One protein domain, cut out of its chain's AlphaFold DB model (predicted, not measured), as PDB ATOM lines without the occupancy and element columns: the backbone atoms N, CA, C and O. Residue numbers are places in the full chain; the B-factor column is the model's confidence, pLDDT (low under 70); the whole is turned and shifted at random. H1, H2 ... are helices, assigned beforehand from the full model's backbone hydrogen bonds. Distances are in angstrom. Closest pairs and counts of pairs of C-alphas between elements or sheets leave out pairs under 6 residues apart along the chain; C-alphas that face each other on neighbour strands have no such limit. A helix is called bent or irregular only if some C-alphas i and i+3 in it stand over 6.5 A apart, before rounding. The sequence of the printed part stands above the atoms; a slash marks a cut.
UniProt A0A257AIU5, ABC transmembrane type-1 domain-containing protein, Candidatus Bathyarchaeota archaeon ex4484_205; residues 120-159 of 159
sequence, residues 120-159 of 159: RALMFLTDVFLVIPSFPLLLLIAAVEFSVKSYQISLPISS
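AT A GLANCE: This is residues 120 to 159 of the 159 residues of the protein "ABC transmembrane type-1 domain-containing protein" of Candidatus Bathyarchaeota archaeon ex4484_205 (UniProt A0A257AIU5). A long helix, H2, and a shorter one, H1, follow each other end to end in a wide-open V, with the corner at residues 132 and 133 and a tail after H2. The printed part has 40 residues with two named helices, H1 then H2, and no named strand; the class is all helix. The whole is an extended rod, with a radius of gyration of the C-alphas of 17.7 A and spans of 58 by 17 by 6 A.

HOW THE PARTS SIT: H2, residues 134 to 154, and H1, residues 120 to 131, are apart, with no C-alpha of the one within 8 A of the other. A tight link of 2 residues joins them. Residues 120 to 159 stand free. In H1 and H2 every O i to N i+4 pair is within hydrogen-bond range.

IN THESE COORDINATES: H2 measures 30.6 A from C-alpha 134 at (-48.551, 14.811, 23.261) to C-alpha 154 at (-19.431, 24.344, 22.770). H1 measures 16.2 A and begins with C-alpha 120 at (-69.276, 24.676, 28.564). Neither helix is bent.

THE WHOLE: The C-alphas of Arg 120 and Ser 159, the two farthest apart, are 58.1 A apart. The printed part has no cut and ends at residue 159, the chain's last residue. The mean pLDDT of the printed part is 82.3; residue 150 and residues 152 to 159 are under 70.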
ATOM      1  N   ARG A 120     -69.916  24.290  29.834       94.88
ATOM      2  CA  ARG A 120     -69.276  24.676  28.564       94.88
ATOM      3  C   ARG A 120     -67.806  25.069  28.715       94.88
ATOM      4  O   ARG A 120     -67.009  24.736  27.846       94.88
ATOM      5  N   ALA A 121     -67.444  25.772  29.788       95.19
ATOM      6  CA  ALA A 121     -66.053  26.146  30.037       95.19
ATOM      7  C   ALA A 121     -65.180  24.919  30.354       95.19
ATOM      8  O   ALA A 121     -64.068  24.811  29.843       95.19
ATOM      9  N   LEU A 122     -65.694  23.986  31.163       93.25
ATOM     10  CA  LEU A 122     -64.996  22.746  31.506       93.25
ATOM     11  C   LEU A 122     -64.860  21.816  30.296       93.25
ATOM     12  O   LEU A 122     -63.771  21.294  30.079       93.25
ATOM     13  N   MET A 123     -65.913  21.670  29.485       92.25
ATOM     14  CA  MET A 123     -65.859  20.916  28.228       92.25
ATOM     15  C   MET A 123     -64.833  21.502  27.261       92.25
ATOM     16  O   MET A 123     -63.989  20.777  26.744       92.25
ATOM     17  N   PHE A 124     -64.839  22.826  27.077       94.19
ATOM     18  CA  PHE A 124     -63.847  23.484  26.231       94.19
ATOM     19  C   PHE A 124     -62.419  23.220  26.725       94.19
ATOM     20  O   PHE A 124     -61.534  22.910  25.932       94.19
ATOM     21  N   LEU A 125     -62.193  23.294  28.039       92.38
ATOM     22  CA  LEU A 125     -60.892  22.991  28.620       92.38
ATOM     23  C   LEU A 125     -60.472  21.540  28.337       92.38
ATOM     24  O   LEU A 125     -59.339  21.310  27.918       92.38
ATOM     25  N   THR A 126     -61.370  20.566  28.524       89.94
ATOM     26  CA  THR A 126     -61.075  19.161  28.206       89.94
ATOM     27  C   THR A 126     -60.798  18.948  26.722       89.94
ATOM     28  O   THR A 126     -59.857  18.229  26.391       89.94
ATOM     29  N   ASP A 127     -61.536  19.616  25.834       92.06
ATOM     30  CA  ASP A 127     -61.334  19.519  24.387       92.06
ATOM     31  C   ASP A 127     -59.961  20.059  23.978       92.06
ATOM     32  O   ASP A 127     -59.257  19.425  23.192       92.06
ATOM     33  N   VAL A 128     -59.523  21.181  24.564       91.38
ATOM     34  CA  VAL A 128     -58.177  21.729  24.335       91.38
ATOM     35  C   VAL A 128     -57.105  20.700  24.694       91.38
ATOM     36  O   VAL A 128     -56.210  20.448  23.889       91.38
ATOM     37  N   PHE A 129     -57.204  20.057  25.861       87.25
ATOM     38  CA  PHE A 129     -56.231  19.037  26.261       87.25
ATOM     39  C   PHE A 129     -56.262  17.787  25.372       87.25
ATOM     40  O   PHE A 129     -55.209  17.197  25.141       87.25
ATOM     41  N   LEU A 130     -57.431  17.390  24.859       87.88
ATOM     42  CA  LEU A 130     -57.563  16.245  23.951       87.88
ATOM     43  C   LEU A 130     -57.004  16.524  22.551       87.88
ATOM     44  O   LEU A 130     -56.521  15.604  21.892       87.88
ATOM     45  N   VAL A 131     -57.070  17.777  22.092       93.06
ATOM     46  CA  VAL A 131     -56.587  18.183  20.766       93.06
ATOM     47  C   VAL A 131     -55.071  18.379  20.744       93.06
ATOM     48  O   VAL A 131     -54.465  18.181  19.693       93.06
ATOM     49  N   ILE A 132     -54.441  18.742  21.870       87.50
ATOM     50  CA  ILE A 132     -52.983  18.914  21.931       87.50
ATOM     51  C   ILE A 132     -52.302  17.545  21.762       87.50
ATOM     52  O   ILE A 132     -52.398  16.685  22.640       87.50
ATOM     53  N   PRO A 133     -51.553  17.324  20.668       85.00
ATOM     54  CA  PRO A 133     -50.866  16.064  20.462       85.00
ATOM     55  C   PRO A 133     -49.647  15.996  21.397       85.00
ATOM     56  O   PRO A 133     -48.748  16.839  21.354       85.00
ATOM     57  N   SER A 134     -49.602  14.971  22.247       86.38
ATOM     58  CA  SER A 134     -48.551  14.811  23.261       86.38
ATOM     59  C   SER A 134     -47.164  14.561  22.657       86.38
ATOM     60  O   SER A 134     -46.174  15.101  23.146       86.38
ATOM     61  N   PHE A 135     -47.084  13.793  21.566       86.12
ATOM     62  CA  PHE A 135     -45.821  13.475  20.886       86.12
ATOM     63  C   PHE A 135     -45.096  14.714  20.323       86.12
ATOM     64  O   PHE A 135     -43.920  14.888  20.635       86.12
ATOM     65  N   PRO A 136     -45.746  15.607  19.549       88.25
ATOM     66  CA  PRO A 136     -45.137  16.867  19.119       88.25
ATOM     67  C   PRO A 136     -44.652  17.750  20.270       88.25
ATOM     68  O   PRO A 136     -43.576  18.332  20.168       88.25
ATOM     69  N   LEU A 137     -45.402  17.828  21.375       88.81
ATOM     70  CA  LEU A 137     -44.983  18.606  22.543       88.81
ATOM     71  C   LEU A 137     -43.725  18.012  23.195       88.81
ATOM     72  O   LEU A 137     -42.790  18.745  23.506       88.81
ATOM     73  N   LEU A 138     -43.671  16.685  23.346       90.50
ATOM     74  CA  LEU A 138     -42.481  15.974  23.821       90.50
ATOM     75  C   LEU A 138     -41.271  16.215  22.912       90.50
ATOM     76  O   LEU A 138     -40.183  16.485  23.414       90.50
ATOM     77  N   LEU A 139     -41.458  16.167  21.589       90.38
ATOM     78  CA  LEU A 139     -40.398  16.465  20.621       90.38
ATOM     79  C   LEU A 139     -39.888  17.901  20.751       90.38
ATOM     80  O   LEU A 139     -38.681  18.116  20.699       90.38
ATOM     81  N   LEU A 140     -40.784  18.871  20.950       92.81
ATOM     82  CA  LEU A 140     -40.414  20.267  21.169       92.81
ATOM     83  C   LEU A 140     -39.552  20.416  22.432       92.81
ATOM     84  O   LEU A 140     -38.484  21.018  22.375       92.81
ATOM     85  N   ILE A 141     -39.983  19.829  23.551       91.56
ATOM     86  CA  ILE A 141     -39.241  19.876  24.820       91.56
ATOM     87  C   ILE A 141     -37.872  19.202  24.667       91.56
ATOM     88  O   ILE A 141     -36.858  19.787  25.042       91.56
ATOM     89  N   ALA A 142     -37.828  18.014  24.058       89.25
ATOM     90  CA  ALA A 142     -36.580  17.302  23.810       89.25
ATOM     91  C   ALA A 142     -35.632  18.120  22.920       89.25
ATOM     92  O   ALA A 142     -34.451  18.241  23.232       89.25
ATOM     93  N   ALA A 143     -36.132  18.731  21.841       89.50
ATOM     94  CA  ALA A 143     -35.329  19.569  20.952       89.50
ATOM     95  C   ALA A 143     -34.720  20.779  21.681       89.50
ATOM     96  O   ALA A 143     -33.552  21.106  21.461       89.50
ATOM     97  N   VAL A 144     -35.481  21.412  22.580       89.25
ATOM     98  CA  VAL A 144     -34.972  22.494  23.437       89.25
ATOM     99  C   VAL A 144     -33.873  21.975  24.365       89.25
ATOM    100  O   VAL A 144     -32.814  22.593  24.458       89.25
ATOM    101  N   GLU A 145     -34.067  20.819  25.000       82.44
ATOM    102  CA  GLU A 145     -33.064  20.221  25.889       82.44
ATOM    103  C   GLU A 145     -31.764  19.869  25.143       82.44
ATOM    104  O   GLU A 145     -30.670  20.213  25.598       82.44
ATOM    105  N   PHE A 146     -31.869  19.266  23.954       78.38
ATOM    106  CA  PHE A 146     -30.720  19.002  23.085       78.38
ATOM    107  C   PHE A 146     -30.001  20.291  22.669       78.38
ATOM    108  O   PHE A 146     -28.767  20.327  22.675       78.38
ATOM    109  N   SER A 147     -30.738  21.360  22.347       77.12
ATOM    110  CA  SER A 147     -30.163  22.663  21.990       77.12
ATOM    111  C   SER A 147     -29.367  23.272  23.152       77.12
ATOM    112  O   SER A 147     -28.216  23.676  22.966       77.12
ATOM    113  N   VAL A 148     -29.920  23.242  24.370       75.75
ATOM    114  CA  VAL A 148     -29.252  23.743  25.583       75.75
ATOM    115  C   VAL A 148     -27.986  22.940  25.894       75.75
ATOM    116  O   VAL A 148     -26.934  23.520  26.171       75.75
ATOM    117  N   LYS A 149     -28.051  21.607  25.803       73.00
ATOM    118  CA  LYS A 149     -26.905  20.727  26.080       73.00
ATOM    119  C   LYS A 149     -25.782  20.910  25.056       73.00
ATOM    120  O   LYS A 149     -24.616  20.941  25.434       73.00
ATOM    121  N   SER A 150     -26.129  21.109  23.783       69.06
ATOM    122  CA  SER A 150     -25.167  21.394  22.708       69.06
ATOM    123  C   SER A 150     -24.428  22.715  22.940       69.06
ATOM    124  O   SER A 150     -23.212  22.776  22.776       69.06
ATOM    125  N   TYR A 151     -25.142  23.747  23.403       72.25
ATOM    126  CA  TYR A 151     -24.553  25.051  23.712       72.25
ATOM    127  C   TYR A 151     -23.547  24.978  24.876       72.25
ATOM    128  O   TYR A 151     -22.459  25.551  24.797       72.25
ATOM    129  N   GLN A 152     -23.850  24.207  25.929       69.50
ATOM    130  CA  GLN A 152     -22.922  24.007  27.051       69.50
ATOM    131  C   GLN A 152     -21.665  23.215  26.682       69.50
ATOM    132  O   GLN A 152     -20.619  23.445  27.279       69.50
ATOM    133  N   ILE A 153     -21.738  22.319  25.694       68.25
ATOM    134  CA  ILE A 153     -20.575  21.561  25.212       68.25
ATOM    135  C   ILE A 153     -19.679  22.430  24.315       68.25
ATOM    136  O   ILE A 153     -18.476  22.204  24.278       68.25
ATOM    137  N   SER A 154     -20.221  23.441  23.624       65.81
ATOM    138  CA  SER A 154     -19.431  24.344  22.770       65.81
ATOM    139  C   SER A 154     -18.676  25.449  23.522       65.81
ATOM    140  O   SER A 154     -17.615  25.866  23.065       65.81
ATOM    141  N   LEU A 155     -19.181  25.906  24.674       67.25
ATOM    142  CA  LEU A 155     -18.583  27.006  25.453       67.25
ATOM    143  C   LEU A 155     -17.148  26.752  25.981       67.25
ATOM    144  O   LEU A 155     -16.370  27.700  25.982       67.25
ATOM    145  N   PRO A 156     -16.751  25.534  26.406       66.19
ATOM    146  CA  PRO A 156     -15.384  25.246  26.847       66.19
ATOM    147  C   PRO A 156     -14.391  24.982  25.704       66.19
ATOM    148  O   PRO A 156     -13.198  24.890  25.957       66.19
ATOM    149  N   ILE A 157     -14.861  24.793  24.465       61.34
ATOM    150  CA  ILE A 157     -14.007  24.437  23.313       61.34
ATOM    151  C   ILE A 157     -13.544  25.702  22.563       61.34
ATOM    152  O   ILE A 157     -12.606  25.651  21.773       61.34
ATOM    153  N   SER A 158     -14.181  26.854  22.809       59.09
ATOM    154  CA  SER A 158     -13.895  28.127  22.132       59.09
ATOM    155  C   SER A 158     -13.005  29.103  22.921       59.09
ATOM    156  O   SER A 158     -12.931  30.272  22.540       59.09
ATOM    157  N   SER A 159     -12.382  28.669  24.021       48.88
ATOM    158  CA  SER A 159     -11.472  29.457  24.877       48.88
ATOM    159  C   SER A 159     -10.102  28.804  24.955       48.88
ATOM    160  O   SER A 159      -9.095  29.532  24.833       48.88
TER     161      SER A 159